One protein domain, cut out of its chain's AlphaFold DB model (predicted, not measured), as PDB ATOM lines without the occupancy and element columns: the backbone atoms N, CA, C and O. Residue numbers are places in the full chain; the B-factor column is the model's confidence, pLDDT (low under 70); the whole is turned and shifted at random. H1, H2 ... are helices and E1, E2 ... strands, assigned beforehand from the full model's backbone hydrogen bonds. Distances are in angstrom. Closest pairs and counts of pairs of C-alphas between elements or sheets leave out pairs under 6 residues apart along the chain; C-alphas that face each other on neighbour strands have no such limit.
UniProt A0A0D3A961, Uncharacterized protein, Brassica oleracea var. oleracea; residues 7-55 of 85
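AT A GLANCE: This is residues 7 to 55 of the 85 residues of an uncharacterized protein of Brassica oleracea var. oleracea (UniProt A0A0D3A961). Two separate two-stranded ribbons, the hairpin E3 and E4 and the antiparallel pair E1 and E2, make an open, loose frame, joined by the link of residues 29 to 37, which turns back from the end of E2 to the start of E3. The short helix H1 follows E1 at the other end of the first ribbon, and residues 16 to 21 stick out there in the loop that returns to E2. The printed part has 49 residues, with one named helix and four named strands in the order E1, H1, E2, E3, E4. There are two sheets, E1 - E2 and E3 - E4, both antiparallel, and the class is mostly strand, though under half of the residues, 22 of 49, are in named elements. The whole is loose, with a radius of gyration of the C-alphas of 13.1 A and spans of 35 by 27 by 17 A.

IN THESE COORDINATES: E3 is residues 38 to 42, 13.5 A from first to last C-alpha, beginning at C-alpha 38 at (171.039, 220.560, 174.420). E4 is residues 48 to 52, also 13.5 A, ending at C-alpha 52 at (169.511, 216.364, 175.364). E2 is residues 25 to 28, 10.1 A long. E1 is residues 7 to 10, 8.5 A long, beginning at C-alpha 7 at (179.565, 223.699, 188.640). H1 is residues 12 to 15, 5.0 A long.

HOW THE PARTS SIT: E3 and E4 form a hairpin of antiparallel strands, with 157 degrees between their directions. The C-alphas of Val 40 and Glu 50 face each other at 4.5 A. N 39 and O 51, at 2.8 A, and N 49 and O 41, at 2.8 A, are within hydrogen-bond range. E2 and E3 are apart, and E1 is apart from both E3 and E4. E1 and E2 are antiparallel neighbours at 160 degrees. The C-alphas of Leu 10 and Val 25 face each other at 4.5 A. N 26 and O 9, at 2.8 A, and N 8 and O 26, at 2.9 A, are within hydrogen-bond range. The closest C-alphas of H1 and E2 are those of Thr 14 and Val 25, 7.8 A apart. H1 is apart from E3 and E4. With four residues H1 is too short for any O i to N i+4 pair inside it; its 1 pair of O i and N i+3 is within range.

THE WHOLE: The two C-alphas farthest apart are those of Thr 18 and His 32, at 35.2 A, and the C-alphas of Phe 7 and Tyr 55, the first and last printed, are 17.3 A apart. The links E1 to H1 and E3 to E4 are tight, those from H1 to E2 and from E2 to E3 are short with 9 residues each, and there is no long link. The printed part has no cut. The mean pLDDT of the printed part is 92.1, and no printed residue is under 70.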
ATOM      1  N   PHE A   7     179.363 224.959 187.932       93.19
ATOM      2  CA  PHE A   7     179.565 223.699 188.640       93.19
ATOM      3  C   PHE A   7     179.692 223.950 190.148       93.19
ATOM      4  O   PHE A   7     180.451 224.822 190.563       93.19
ATOM      5  N   VAL A   8     178.979 223.161 190.960       95.94
ATOM      6  CA  VAL A   8     179.057 223.229 192.427       95.94
ATOM      7  C   VAL A   8     179.783 222.010 192.983       95.94
ATOM      8  O   VAL A   8     180.787 222.153 193.674       95.94
ATOM      9  N   LYS A   9     179.273 220.801 192.713       96.56
ATOM     10  CA  LYS A   9     179.894 219.546 193.169       96.56
ATOM     11  C   LYS A   9     179.370 218.326 192.426       96.56
ATOM     12  O   LYS A   9     178.269 218.335 191.878       96.56
ATOM     13  N   LEU A  10     180.131 217.240 192.489       97.00
ATOM     14  CA  LEU A  10     179.679 215.915 192.077       97.00
ATOM     15  C   LEU A  10     178.960 215.202 193.226       97.00
ATOM     16  O   LEU A  10     179.199 215.464 194.405       97.00
ATOM     17  N   HIS A  11     178.069 214.275 192.885       96.62
ATOM     18  CA  HIS A  11     177.600 213.284 193.851       96.62
ATOM     19  C   HIS A  11     178.741 212.291 194.160       96.62
ATOM     20  O   HIS A  11     179.433 211.901 193.217       96.62
ATOM     21  N   PRO A  12     178.901 211.790 195.403       95.81
ATOM     22  CA  PRO A  12     180.013 210.903 195.769       95.81
ATOM     23  C   PRO A  12     180.186 209.676 194.858       95.81
ATOM     24  O   PRO A  12     181.305 209.286 194.549       95.81
ATOM     25  N   ASN A  13     179.085 209.082 194.383       96.12
ATOM     26  CA  ASN A  13     179.155 207.947 193.448       96.12
ATOM     27  C   ASN A  13     179.745 208.321 192.078       96.12
ATOM     28  O   ASN A  13     180.457 207.512 191.490       96.12
ATOM     29  N   THR A  14     179.442 209.525 191.580       96.25
ATOM     30  CA  THR A  14     180.009 210.044 190.328       96.25
ATOM     31  C   THR A  14     181.489 210.350 190.525       96.25
ATOM     32  O   THR A  14     182.310 209.962 189.708       96.25
ATOM     33  N   GLU A  15     181.827 211.012 191.635       95.75
ATOM     34  CA  GLU A  15     183.199 211.399 191.981       95.75
ATOM     35  C   GLU A  15     184.127 210.188 192.132       95.75
ATOM     36  O   GLU A  15     185.257 210.207 191.657       95.75
ATOM     37  N   ARG A  16     183.642 209.113 192.761       96.19
ATOM     38  CA  ARG A  16     184.410 207.878 192.982       96.19
ATOM     39  C   ARG A  16     184.285 206.863 191.846       96.19
ATOM     40  O   ARG A  16     184.807 205.761 191.980       96.19
ATOM     41  N   CYS A  17     183.547 207.182 190.780       93.75
ATOM     42  CA  CYS A  17     183.258 206.263 189.676       93.75
ATOM     43  C   CYS A  17     182.677 204.906 190.122       93.75
ATOM     44  O   CYS A  17     182.867 203.894 189.453       93.75
ATOM     45  N   THR A  18     181.964 204.858 191.251       94.81
ATOM     46  CA  THR A  18     181.424 203.597 191.793       94.81
ATOM     47  C   THR A  18     180.138 203.167 191.105       94.81
ATOM     48  O   THR A  18     179.701 202.030 191.266       94.81
ATOM     49  N   ARG A  19     179.505 204.079 190.358       90.00
ATOM     50  CA  ARG A  19     178.263 203.813 189.651       90.00
ATOM     51  C   ARG A  19     178.208 204.584 188.336       90.00
ATOM     52  O   ARG A  19     178.123 205.809 188.346       90.00
ATOM     53  N   LEU A  20     178.289 203.852 187.226       88.88
ATOM     54  CA  LEU A  20     178.483 204.410 185.882       88.88
ATOM     55  C   LEU A  20     177.201 204.445 185.032       88.88
ATOM     56  O   LEU A  20     177.226 205.006 183.944       88.88
ATOM     57  N   ASP A  21     176.077 203.905 185.523       93.19
ATOM     58  CA  ASP A  21     174.763 204.032 184.867       93.19
ATOM     59  C   ASP A  21     174.244 205.472 184.866       93.19
ATOM     60  O   ASP A  21     173.559 205.883 183.933       93.19
ATOM     61  N   VAL A  22     174.545 206.243 185.917       91.75
ATOM     62  CA  VAL A  22     174.038 207.608 186.083       91.75
ATOM     63  C   VAL A  22     175.088 208.489 186.744       91.75
ATOM     64  O   VAL A  22     175.392 208.334 187.931       91.75
ATOM     65  N   ALA A  23     175.551 209.497 186.009       92.44
ATOM     66  CA  ALA A  23     176.346 210.587 186.553       92.44
ATOM     67  C   ALA A  23     175.432 211.678 187.129       92.44
ATOM     68  O   ALA A  23     174.561 212.216 186.449       92.44
ATOM     69  N   ARG A  24     175.636 212.023 188.404       94.12
ATOM     70  CA  ARG A  24     174.948 213.133 189.081       94.12
ATOM     71  C   ARG A  24     175.909 214.268 189.397       94.12
ATOM     72  O   ARG A  24     176.976 214.036 189.976       94.12
ATOM     73  N   VAL A  25     175.467 215.482 189.092       93.12
ATOM     74  CA  VAL A  25     176.162 216.743 189.350       93.12
ATOM     75  C   VAL A  25     175.184 217.763 189.925       93.12
ATOM     76  O   VAL A  25     174.002 217.755 189.588       93.12
ATOM     77  N   LEU A  26     175.679 218.629 190.804       94.25
ATOM     78  CA  LEU A  26     174.989 219.833 191.240       94.25
ATOM     79  C   LEU A  26     175.572 221.027 190.485       94.25
ATOM     80  O   LEU A  26     176.782 221.266 190.537       94.25
ATOM     81  N   ALA A  27     174.699 221.770 189.814       92.12
ATOM     82  CA  ALA A  27     175.040 222.997 189.114       92.12
ATOM     83  C   ALA A  27     174.072 224.115 189.508       92.12
ATOM     84  O   ALA A  27     172.882 223.877 189.713       92.12
ATOM     85  N   GLU A  28     174.593 225.330 189.596       91.75
ATOM     86  CA  GLU A  28     173.811 226.548 189.753       91.75
ATOM     87  C   GLU A  28     173.508 227.132 188.372       91.75
ATOM     88  O   GLU A  28     174.401 227.284 187.536       91.75
ATOM     89  N   VAL A  29     172.242 227.456 188.117       87.75
ATOM     90  CA  VAL A  29     171.771 227.932 186.811       87.75
ATOM     91  C   VAL A  29     171.007 229.242 186.956       87.75
ATOM     92  O   VAL A  29     170.233 229.425 187.894       87.75
ATOM     93  N   ASN A  30     171.188 230.156 186.000       87.00
ATOM     94  CA  ASN A  30     170.402 231.384 185.942       87.00
ATOM     95  C   ASN A  30     169.152 231.176 185.077       87.00
ATOM     96  O   ASN A  30     169.226 231.224 183.851       87.00
ATOM     97  N   LEU A  31     167.998 231.018 185.727       86.50
ATOM     98  CA  LEU A  31     166.707 230.822 185.058       86.50
ATOM     99  C   LEU A  31     166.167 232.080 184.349       86.50
ATOM    100  O   LEU A  31     165.149 232.011 183.669       86.50
ATOM    101  N   HIS A  32     166.799 233.251 184.484       83.56
ATOM    102  CA  HIS A  32     166.418 234.428 183.688       83.56
ATOM    103  C   HIS A  32     166.884 234.326 182.235       83.56
ATOM    104  O   HIS A  32     166.304 234.983 181.368       83.56
ATOM    105  N   ASN A  33     167.893 233.495 181.975       84.81
ATOM    106  CA  ASN A  33     168.365 233.192 180.635       84.81
ATOM    107  C   ASN A  33     167.518 232.074 180.004       84.81
ATOM    108  O   ASN A  33     166.850 231.330 180.729       84.81
ATOM    109  N   PRO A  34     167.545 231.929 178.667       85.31
ATOM    110  CA  PRO A  34     166.979 230.761 178.006       85.31
ATOM    111  C   PRO A  34     167.512 229.468 178.627       85.31
ATOM    112  O   PRO A  34     168.705 229.362 178.927       85.31
ATOM    113  N   LEU A  35     166.616 228.503 178.832       86.50
ATOM    114  CA  LEU A  35     166.981 227.196 179.361       86.50
ATOM    115  C   LEU A  35     167.833 226.440 178.344       86.50
ATOM    116  O   LEU A  35     167.691 226.615 177.135       86.50
ATOM    117  N   VAL A  36     168.735 225.608 178.852       89.94
ATOM    118  CA  VAL A  36     169.599 224.793 178.006       89.94
ATOM    119  C   VAL A  36     168.834 223.539 177.640       89.94
ATOM    120  O   VAL A  36     168.520 222.739 178.509       89.94
ATOM    121  N   GLU A  37     168.556 223.360 176.358       90.62
ATOM    122  CA  GLU A  37     167.843 222.179 175.860       90.62
ATOM    123  C   GLU A  37     168.814 221.091 175.389       90.62
ATOM    124  O   GLU A  37     168.484 219.908 175.395       90.62
ATOM    125  N   ARG A  38     170.031 221.474 174.976       92.00
ATOM    126  CA  ARG A  38     171.039 220.560 174.420       92.00
ATOM    127  C   ARG A  38     172.447 220.993 174.825       92.00
ATOM    128  O   ARG A  38     172.776 222.181 174.802       92.00
ATOM    129  N   ILE A  39     173.286 220.030 175.196       89.62
ATOM    130  CA  ILE A  39     174.698 220.223 175.542       89.62
ATOM    131  C   ILE A  39     175.539 219.560 174.461       89.62
ATOM    132  O   ILE A  39     175.449 218.355 174.246       89.62
ATOM    133  N   VAL A  40     176.384 220.353 173.811       91.56
ATOM    134  CA  VAL A  40     177.231 219.908 172.706       91.56
ATOM    135  C   VAL A  40     178.691 220.035 173.111       91.56
ATOM    136  O   VAL A  40     179.142 221.130 173.454       91.56
ATOM    137  N   PHE A  41     179.435 218.935 173.065       90.06
ATOM    138  CA  PHE A  41     180.845 218.881 173.451       90.06
ATOM    139  C   PHE A  41     181.635 217.982 172.504       90.06
ATOM    140  O   PHE A  41     181.056 217.223 171.735       90.06
ATOM    141  N   LYS A  42     182.964 218.093 172.535       94.25
ATOM    142  CA  LYS A  42     183.842 217.165 171.820       94.25
ATOM    143  C   LYS A  42     184.319 216.082 172.767       94.25
ATOM    144  O   LYS A  42     184.701 216.398 173.895       94.25
ATOM    145  N   ASP A  43     184.295 214.839 172.317       91.38
ATOM    146  CA  ASP A  43     184.890 213.739 173.060       91.38
ATOM    147  C   ASP A  43     186.428 213.762 172.961       91.38
ATOM    148  O   ASP A  43     187.042 214.675 172.398       91.38
ATOM    149  N   LYS A  44     187.071 212.735 173.522       92.25
ATOM    150  CA  LYS A  44     188.532 212.577 173.496       92.25
ATOM    151  C   LYS A  44     189.121 212.373 172.093       92.25
ATOM    152  O   LYS A  44     190.311 212.610 171.913       92.25
ATOM    153  N   ASN A  45     188.320 211.925 171.130       95.19
ATOM    154  CA  ASN A  45     188.722 211.716 169.742       95.19
ATOM    155  C   ASN A  45     188.472 212.971 168.887       95.19
ATOM    156  O   ASN A  45     188.938 213.051 167.752       95.19
ATOM    157  N   GLY A  46     187.785 213.974 169.442       93.25
ATOM    158  CA  GLY A  46     187.410 215.203 168.754       93.25
ATOM    159  C   GLY A  46     186.039 215.133 168.079       93.25
ATOM    160  O   GLY A  46     185.631 216.129 167.471       93.25
ATOM    161  N   ASP A  47     185.331 214.011 168.225       95.94
ATOM    162  CA  ASP A  47     183.992 213.808 167.688       95.94
ATOM    163  C   ASP A  47     182.980 214.650 168.458       95.94
ATOM    164  O   ASP A  47     183.053 214.805 169.681       95.94
ATOM    165  N   GLN A  48     182.025 215.228 167.736       95.38
ATOM    166  CA  GLN A  48     180.983 216.047 168.338       95.38
ATOM    167  C   GLN A  48     179.910 215.148 168.955       95.38
ATOM    168  O   GLN A  48     179.221 214.405 168.263       95.38
ATOM    169  N   CYS A  49     179.754 215.250 170.268       93.19
ATOM    170  CA  CYS A  49     178.701 214.604 171.029       93.19
ATOM    171  C   CYS A  49     177.630 215.621 171.418       93.19
ATOM    172  O   CYS A  49     177.919 216.786 171.708       93.19
ATOM    173  N   GLU A  50     176.390 215.155 171.470       93.62
ATOM    174  CA  GLU A  50     175.240 215.946 171.879       93.62
ATOM    175  C   GLU A  50     174.425 215.191 172.929       93.62
ATOM    176  O   GLU A  50     174.166 213.998 172.793       93.62
ATOM    177  N   ILE A  51     174.037 215.899 173.986       90.81
ATOM    178  CA  ILE A  51     173.195 215.393 175.069       90.81
ATOM    179  C   ILE A  51     171.959 216.282 175.162       90.81
ATOM    180  O   ILE A  51     172.079 217.499 175.300       90.81
ATOM    181  N   GLU A  52     170.777 215.676 175.118       93.81
ATOM    182  CA  GLU A  52     169.511 216.364 175.364       93.81
ATOM    183  C   GLU A  52     169.298 216.602 176.864       93.81
ATOM    184  O   GLU A  52     169.564 215.735 177.702       93.81
ATOM    185  N   VAL A  53     168.800 217.786 177.210       90.94
ATOM    186  CA  VAL A  53     168.528 218.193 178.586       90.94
ATOM    187  C   VAL A  53     167.028 218.155 178.832       90.94
ATOM    188  O   VAL A  53     166.257 218.884 178.217       90.94
ATOM    189  N   ASN A  54     166.628 217.327 179.793       91.06
ATOM    190  CA  ASN A  54     165.241 217.186 180.214       91.06
ATOM    191  C   ASN A  54     165.070 217.713 181.643       91.06
ATOM    192  O   ASN A  54     165.740 217.255 182.571       91.06
ATOM    193  N   TYR A  55     164.148 218.660 181.830       89.06
ATOM    194  CA  TYR A  55     163.816 219.217 183.141       89.06
ATOM    195  C   TYR A  55     162.564 218.534 183.693       89.06
ATOM    196  O   TYR A  55     161.454 218.805 183.245       89.06
TER     197      TYR A  55